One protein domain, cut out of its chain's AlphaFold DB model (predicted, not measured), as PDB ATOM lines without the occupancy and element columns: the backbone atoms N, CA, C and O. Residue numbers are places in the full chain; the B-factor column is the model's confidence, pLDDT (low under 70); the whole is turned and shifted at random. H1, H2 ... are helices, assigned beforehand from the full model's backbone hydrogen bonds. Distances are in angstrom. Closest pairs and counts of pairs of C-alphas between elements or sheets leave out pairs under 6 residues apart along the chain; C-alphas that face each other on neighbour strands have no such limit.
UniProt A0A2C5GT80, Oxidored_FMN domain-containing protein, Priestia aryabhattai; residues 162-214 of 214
ATOM      1  N   GLY A 162      40.970 -13.874 -13.846       93.75
ATOM      2  CA  GLY A 162      42.034 -13.288 -13.023       93.75
ATOM      3  C   GLY A 162      43.342 -13.149 -13.795       93.75
ATOM      4  O   GLY A 162      43.649 -12.112 -14.371       93.75
ATOM      5  N   ARG A 163      44.116 -14.237 -13.834       94.00
ATOM      6  CA  ARG A 163      45.472 -14.285 -14.409       94.00
ATOM      7  C   ARG A 163      45.570 -13.788 -15.854       94.00
ATOM      8  O   ARG A 163      46.539 -13.117 -16.197       94.00
ATOM      9  N   SER A 164      44.573 -14.071 -16.691       95.25
ATOM     10  CA  SER A 164      44.569 -13.608 -18.083       95.25
ATOM     11  C   SER A 164      44.476 -12.082 -18.204       95.25
ATOM     12  O   SER A 164      45.107 -11.540 -19.106       95.25
ATOM     13  N   LEU A 165      43.811 -11.392 -17.267       95.81
ATOM     14  CA  LEU A 165      43.740  -9.923 -17.237       95.81
ATOM     15  C   LEU A 165      45.049  -9.263 -16.788       95.81
ATOM     16  O   LEU A 165      45.321  -8.133 -17.175       95.81
ATOM     17  N   ILE A 166      45.878  -9.965 -16.006       95.00
ATOM     18  CA  ILE A 166      47.217  -9.474 -15.637       95.00
ATOM     19  C   ILE A 166      48.112  -9.399 -16.880       95.00
ATOM     20  O   ILE A 166      48.906  -8.476 -17.025       95.00
ATOM     21  N   ILE A 167      47.988 -10.382 -17.775       94.94
ATOM     22  CA  ILE A 167      48.789 -10.451 -19.001       94.94
ATOM     23  C   ILE A 167      48.183  -9.557 -20.089       94.94
ATOM     24  O   ILE A 167      48.914  -8.868 -20.797       94.94
ATOM     25  N   ASP A 168      46.860  -9.543 -20.226       96.62
ATOM     26  CA  ASP A 168      46.155  -8.707 -21.192       96.62
ATOM     27  C   ASP A 168      44.974  -7.983 -20.527       96.62
ATOM     28  O   ASP A 168      43.887  -8.556 -20.413       96.62
ATOM     29  N   PRO A 169      45.133  -6.711 -20.125       96.31
ATOM     30  CA  PRO A 169      44.050  -5.931 -19.525       96.31
ATOM     31  C   PRO A 169      42.817  -5.774 -20.430       96.31
ATOM     32  O   PRO A 169      41.722  -5.505 -19.941       96.31
ATOM     33  N   HIS A 170      42.972  -5.965 -21.746       96.88
ATOM     34  CA  HIS A 170      41.892  -5.898 -22.730       96.88
ATOM     35  C   HIS A 170      41.336  -7.276 -23.108       96.88
ATOM     36  O   HIS A 170      40.556  -7.370 -24.059       96.88
ATOM     37  N   TRP A 171      41.705  -8.340 -22.381       97.94
ATOM     38  CA  TRP A 171      41.278  -9.715 -22.657       97.94
ATOM     39  C   TRP A 171      39.763  -9.810 -22.865       97.94
ATOM     40  O   TRP A 171      39.316 -10.316 -23.891       97.94
ATOM     41  N   THR A 172      38.972  -9.246 -21.945       96.62
ATOM     42  CA  THR A 172      37.505  -9.327 -21.997       96.62
ATOM     43  C   THR A 172      36.943  -8.664 -23.250       96.62
ATOM     44  O   THR A 172      36.156  -9.277 -23.964       96.62
ATOM     45  N   SER A 173      37.376  -7.440 -23.566       97.62
ATOM     46  CA  SER A 173      36.926  -6.733 -24.772       97.62
ATOM     47  C   SER A 173      37.297  -7.497 -26.042       97.62
ATOM     48  O   SER A 173      36.457  -7.665 -26.919       97.62
ATOM     49  N   LYS A 174      38.519  -8.039 -26.120       98.31
ATOM     50  CA  LYS A 174      38.975  -8.830 -27.273       98.31
ATOM     51  C   LYS A 174      38.156 -10.104 -27.459       98.31
ATOM     52  O   LYS A 174      37.802 -10.422 -28.590       98.31
ATOM     53  N   VAL A 175      37.821 -10.806 -26.375       97.56
ATOM     54  CA  VAL A 175      36.947 -11.990 -26.421       97.56
ATOM     55  C   VAL A 175      35.549 -11.624 -26.922       97.56
ATOM     56  O   VAL A 175      35.033 -12.280 -27.827       97.56
ATOM     57  N   LEU A 176      34.953 -10.554 -26.384       96.44
ATOM     58  CA  LEU A 176      33.611 -10.103 -26.773       96.44
ATOM     59  C   LEU A 176      33.549  -9.604 -28.225       96.44
ATOM     60  O   LEU A 176      32.540  -9.795 -28.898       96.44
ATOM     61  N   GLU A 177      34.629  -9.006 -28.727       97.81
ATOM     62  CA  GLU A 177      34.752  -8.532 -30.112       97.81
ATOM     63  C   GLU A 177      35.194  -9.622 -31.105       97.81
ATOM     64  O   GLU A 177      35.312  -9.346 -32.298       97.81
ATOM     65  N   GLY A 178      35.458 -10.850 -30.640       96.75
ATOM     66  CA  GLY A 178      35.918 -11.954 -31.490       96.75
ATOM     67  C   GLY A 178      37.351 -11.799 -32.013       96.75
ATOM     68  O   GLY A 178      37.675 -12.365 -33.050       96.75
ATOM     69  N   LYS A 179      38.201 -11.043 -31.309       97.69
ATOM     70  CA  LYS A 179      39.608 -10.756 -31.654       97.69
ATOM     71  C   LYS A 179      40.591 -11.583 -30.822       97.69
ATOM     72  O   LYS A 179      41.598 -11.064 -30.322       97.69
ATOM     73  N   GLU A 180      40.282 -12.855 -30.589       95.81
ATOM     74  CA  GLU A 180      41.055 -13.731 -29.698       95.81
ATOM     75  C   GLU A 180      42.511 -13.938 -30.137       95.81
ATOM     76  O   GLU A 180      43.391 -14.191 -29.310       95.81
ATOM     77  N   GLU A 181      42.786 -13.806 -31.430       96.75
ATOM     78  CA  GLU A 181      44.121 -13.846 -32.024       96.75
ATOM     79  C   GLU A 181      45.014 -12.685 -31.569       96.75
ATOM     80  O   GLU A 181      46.237 -12.807 -31.593       96.75
ATOM     81  N   THR A 182      44.416 -11.581 -31.113       96.75
ATOM     82  CA  THR A 182      45.135 -10.394 -30.618       96.75
ATOM     83  C   THR A 182      45.398 -10.431 -29.113       96.75
ATOM     84  O   THR A 182      45.994  -9.498 -28.562       96.75
ATOM     85  N   ILE A 183      44.941 -11.476 -28.416       96.94
ATOM     86  CA  ILE A 183      45.117 -11.603 -26.969       96.94
ATOM     87  C   ILE A 183      46.589 -11.867 -26.647       96.94
ATOM     88  O   ILE A 183      47.191 -12.828 -27.135       96.94
ATOM     89  N   ARG A 184      47.168 -11.048 -25.762       94.94
ATOM     90  CA  ARG A 184      48.509 -11.270 -25.215       94.94
ATOM     91  C   ARG A 184      48.453 -12.515 -24.324       94.94
ATOM     92  O   ARG A 184      47.823 -12.543 -23.270       94.94
ATOM     93  N   ARG A 185      49.105 -13.593 -24.767       93.88
ATOM     94  CA  ARG A 185      49.121 -14.878 -24.040       93.88
ATOM     95  C   ARG A 185      50.334 -15.054 -23.140       93.88
ATOM     96  O   ARG A 185      50.295 -15.903 -22.264       93.88
ATOM     97  N   VAL A 186      51.369 -14.250 -23.313       94.50
ATOM     98  CA  VAL A 186      52.612 -14.336 -22.546       94.50
ATOM     99  C   VAL A 186      52.952 -12.952 -22.018       94.50
ATOM    100  O   VAL A 186      52.828 -11.979 -22.756       94.50
ATOM    101  N   LEU A 187      53.392 -12.870 -20.766       94.00
ATOM    102  CA  LEU A 187      53.992 -11.662 -20.214       94.00
ATOM    103  C   LEU A 187      55.488 -11.666 -20.547       94.00
ATOM    104  O   LEU A 187      56.249 -12.432 -19.951       94.00
ATOM    105  N   ALA A 188      55.889 -10.830 -21.504       92.75
ATOM    106  CA  ALA A 188      57.297 -10.599 -21.803       92.75
ATOM    107  C   ALA A 188      57.909  -9.629 -20.783       92.75
ATOM    108  O   ALA A 188      57.248  -8.690 -20.335       92.75
ATOM    109  N   ASN A 189      59.189  -9.803 -20.447       89.06
ATOM    110  CA  ASN A 189      59.884  -8.930 -19.486       89.06
ATOM    111  C   ASN A 189      59.792  -7.433 -19.803       89.06
ATOM    112  O   ASN A 189      59.654  -6.623 -18.889       89.06
ATOM    113  N   GLN A 190      59.838  -7.080 -21.085       91.62
ATOM    114  CA  GLN A 190      59.732  -5.700 -21.561       91.62
ATOM    115  C   GLN A 190      58.327  -5.096 -21.375       91.62
ATOM    116  O   GLN A 190      58.205  -3.887 -21.220       91.62
ATOM    117  N   ASP A 191      57.279  -5.926 -21.322       92.62
ATOM    118  CA  ASP A 191      55.887  -5.475 -21.185       92.62
ATOM    119  C   ASP A 191      55.524  -5.187 -19.714       92.62
ATOM    120  O   ASP A 191      54.457  -4.651 -19.420       92.62
ATOM    121  N   ARG A 192      56.395  -5.554 -18.760       92.19
ATOM    122  CA  ARG A 192      56.113  -5.451 -17.317       92.19
ATOM    123  C   ARG A 192      55.910  -4.014 -16.852       92.19
ATOM    124  O   ARG A 192      55.078  -3.790 -15.978       92.19
ATOM    125  N   GLU A 193      56.667  -3.067 -17.404       92.62
ATOM    126  CA  GLU A 193      56.554  -1.650 -17.041       92.62
ATOM    127  C   GLU A 193      55.232  -1.061 -17.550       92.62
ATOM    128  O   GLU A 193      54.497  -0.460 -16.771       92.62
ATOM    129  N   GLU A 194      54.885  -1.331 -18.814       93.94
ATOM    130  CA  GLU A 194      53.601  -0.947 -19.421       93.94
ATOM    131  C   GLU A 194      52.412  -1.500 -18.626       93.94
ATOM    132  O   GLU A 194      51.448  -0.787 -18.352       93.94
ATOM    133  N   LEU A 195      52.490  -2.773 -18.233       94.06
ATOM    134  CA  LEU A 195      51.426  -3.469 -17.512       94.06
ATOM    135  C   LEU A 195      51.446  -3.238 -15.996       94.06
ATOM    136  O   LEU A 195      50.589  -3.767 -15.288       94.06
ATOM    137  N   VAL A 196      52.416  -2.476 -15.480       94.81
ATOM    138  CA  VAL A 196      52.590  -2.207 -14.043       94.81
ATOM    139  C   VAL A 196      52.692  -3.510 -13.223       94.81
ATOM    140  O   VAL A 196      52.194  -3.629 -12.101       94.81
ATOM    141  N   VAL A 197      53.352  -4.530 -13.784       94.25
ATOM    142  CA  VAL A 197      53.502  -5.847 -13.150       94.25
ATOM    143  C   VAL A 197      54.768  -5.873 -12.299       94.25
ATOM    144  O   VAL A 197      55.881  -6.049 -12.796       94.25
ATOM    145  N   GLY A 198      54.590  -5.719 -10.987       94.12
ATOM    146  CA  GLY A 198      55.679  -5.784 -10.010       94.12
ATOM    147  C   GLY A 198      56.239  -7.196  -9.791       94.12
ATOM    148  O   GLY A 198      55.593  -8.203 -10.085       94.12
ATOM    149  N   ASN A 199      57.434  -7.276  -9.195       93.88
ATOM    150  CA  ASN A 199      58.174  -8.532  -8.994       93.88
ATOM    151  C   ASN A 199      57.380  -9.619  -8.254       93.88
ATOM    152  O   ASN A 199      57.451 -10.781  -8.639       93.88
ATOM    153  N   GLY A 200      56.593  -9.252  -7.237       94.50
ATOM    154  CA  GLY A 200      55.780 -10.223  -6.493       94.50
ATOM    155  C   GLY A 200      54.701 -10.885  -7.357       94.50
ATOM    156  O   GLY A 200      54.447 -12.079  -7.222       94.50
ATOM    157  N   ILE A 201      54.110 -10.140  -8.300       93.94
ATOM    158  CA  ILE A 201      53.163 -10.715  -9.260       93.94
ATOM    159  C   ILE A 201      53.913 -11.644 -10.211       93.94
ATOM    160  O   ILE A 201      53.464 -12.761 -10.419       93.94
ATOM    161  N   VAL A 202      55.069 -11.233 -10.742       93.75
ATOM    162  CA  VAL A 202      55.890 -12.088 -11.618       93.75
ATOM    163  C   VAL A 202      56.230 -13.419 -10.949       93.75
ATOM    164  O   VAL A 202      56.075 -14.465 -11.573       93.75
ATOM    165  N   GLU A 203      56.660 -13.400  -9.687       94.56
ATOM    166  CA  GLU A 203      56.974 -14.614  -8.929       94.56
ATOM    167  C   GLU A 203      55.739 -15.510  -8.764       94.56
ATOM    168  O   GLU A 203      55.793 -16.706  -9.049       94.56
ATOM    169  N   PHE A 204      54.592 -14.920  -8.420       93.06
ATOM    170  CA  PHE A 204      53.316 -15.632  -8.374       93.06
ATOM    171  C   PHE A 204      52.928 -16.240  -9.736       93.06
ATOM    172  O   PHE A 204      52.494 -17.394  -9.800       93.06
ATOM    173  N   LEU A 205      53.106 -15.508 -10.842       93.12
ATOM    174  CA  LEU A 205      52.846 -16.030 -12.185       93.12
ATOM    175  C   LEU A 205      53.813 -17.160 -12.546       93.12
ATOM    176  O   LEU A 205      53.401 -18.115 -13.193       93.12
ATOM    177  N   ASN A 206      55.063 -17.097 -12.091       93.50
ATOM    178  CA  ASN A 206      56.059 -18.137 -12.340       93.50
ATOM    179  C   ASN A 206      55.719 -19.436 -11.610       93.50
ATOM    180  O   ASN A 206      55.929 -20.518 -12.145       93.50
ATOM    181  N   LEU A 207      55.139 -19.333 -10.415       92.62
ATOM    182  CA  LEU A 207      54.669 -20.491  -9.657       92.62
ATOM    183  C   LEU A 207      53.375 -21.089 -10.228       92.62
ATOM    184  O   LEU A 207      53.171 -22.295 -10.137       92.62
ATOM    185  N   THR A 208      52.490 -20.262 -10.795       89.81
ATOM    186  CA  THR A 208      51.124 -20.693 -11.155       89.81
ATOM    187  C   THR A 208      50.876 -20.884 -12.651       89.81
ATOM    188  O   THR A 208      49.949 -21.603 -13.018       89.81
ATOM    189  N   MET A 209      51.648 -20.232 -13.519       91.00
ATOM    190  CA  MET A 209      51.579 -20.339 -14.982       91.00
ATOM    191  C   MET A 209      52.949 -20.064 -15.635       91.00
ATOM    192  O   MET A 209      53.090 -19.114 -16.414       91.00
ATOM    193  N   PRO A 210      53.982 -20.877 -15.328       91.44
ATOM    194  CA  PRO A 210      55.339 -20.676 -15.850       91.44
ATOM    195  C   PRO A 210      55.401 -20.687 -17.384       91.44
ATOM    196  O   PRO A 210      56.248 -20.030 -17.980       91.44
ATOM    197  N   ASP A 211      54.466 -21.376 -18.041       92.75
ATOM    198  CA  ASP A 211      54.312 -21.425 -19.497       92.75
ATOM    199  C   ASP A 211      53.970 -20.065 -20.136       92.75
ATOM    200  O   ASP A 211      54.135 -19.887 -21.347       92.75
ATOM    201  N   ARG A 212      53.514 -19.092 -19.336       90.56
ATOM    202  CA  ARG A 212      53.071 -17.765 -19.789       90.56
ATOM    203  C   ARG A 212      54.048 -16.633 -19.456       90.56
ATOM    204  O   ARG A 212      53.682 -15.468 -19.605       90.56
ATOM    205  N   LEU A 213      55.284 -16.945 -19.065       90.62
ATOM    206  CA  LEU A 213      56.356 -15.967 -18.837       90.62
ATOM    207  C   LEU A 213      57.490 -16.144 -19.854       90.62
ATOM    208  O   LEU A 213      57.883 -17.273 -20.149       90.62
ATOM    209  N   ARG A 214      58.012 -15.033 -20.393       84.00
ATOM    210  CA  ARG A 214      59.189 -15.012 -21.284       84.00
ATOM    211  C   ARG A 214      60.130 -13.847 -20.987       84.00
ATOM    212  O   ARG A 214      59.647 -12.725 -20.714       84.00
TER     213      ARG A 214
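AT A GLANCE: This is residues 162 to 214 of the 214 residues of the protein "Oxidored_FMN domain-containing protein" of Priestia aryabhattai (UniProt A0A2C5GT80). Four small helices are strung on loops, with few contacts: H2 at one end, H1 between, H3 and H4 at the other end, and the link of residues 177 to 188 running back from H2 to H3. The printed part has 53 residues, with H1, H2, H3 and H4 in that order and no named strand; 25 residues are in these helices, under half, and the class is all helix. It is compact, radius of gyration of the C-alphas 11.1 A, yet elongated, spanning 31 by 20 by 17 A.

HOW THE PARTS SIT: H1, residues 163 to 167, and H2, residues 171 to 176, only just touch, only at the corner by their tight link, with 3 pairs of C-alphas within 8 A; the closest C-alphas are those of Leu 165 and Trp 171, 6.0 A apart. H3, residues 189 to 192, touches no helix. H4, residues 199 to 208, is close to H1 but not clearly touching; their closest C-alphas, of Arg 163 and Leu 205, are 7.9 A apart. H2 and H4 are apart. Every O i to N i+4 pair is within hydrogen-bond range in H1, H2 and H4; H3 is too short for one.

IN THESE COORDINATES: H1 begins at C-alpha 163 (45.472, -14.285, -14.409) and is 6.8 A long, H2 8.7 A, H3 5.6 A. H4, 14.2 A, ends at C-alpha 208 (51.124, -20.693, -11.155).

THE WHOLE: The C-alphas farthest apart, of Gly 178 and Gly 200, are 32.0 A apart. The link from H2 to H3 is long. The printed part has no cut, and no printed residue is under 70 in pLDDT.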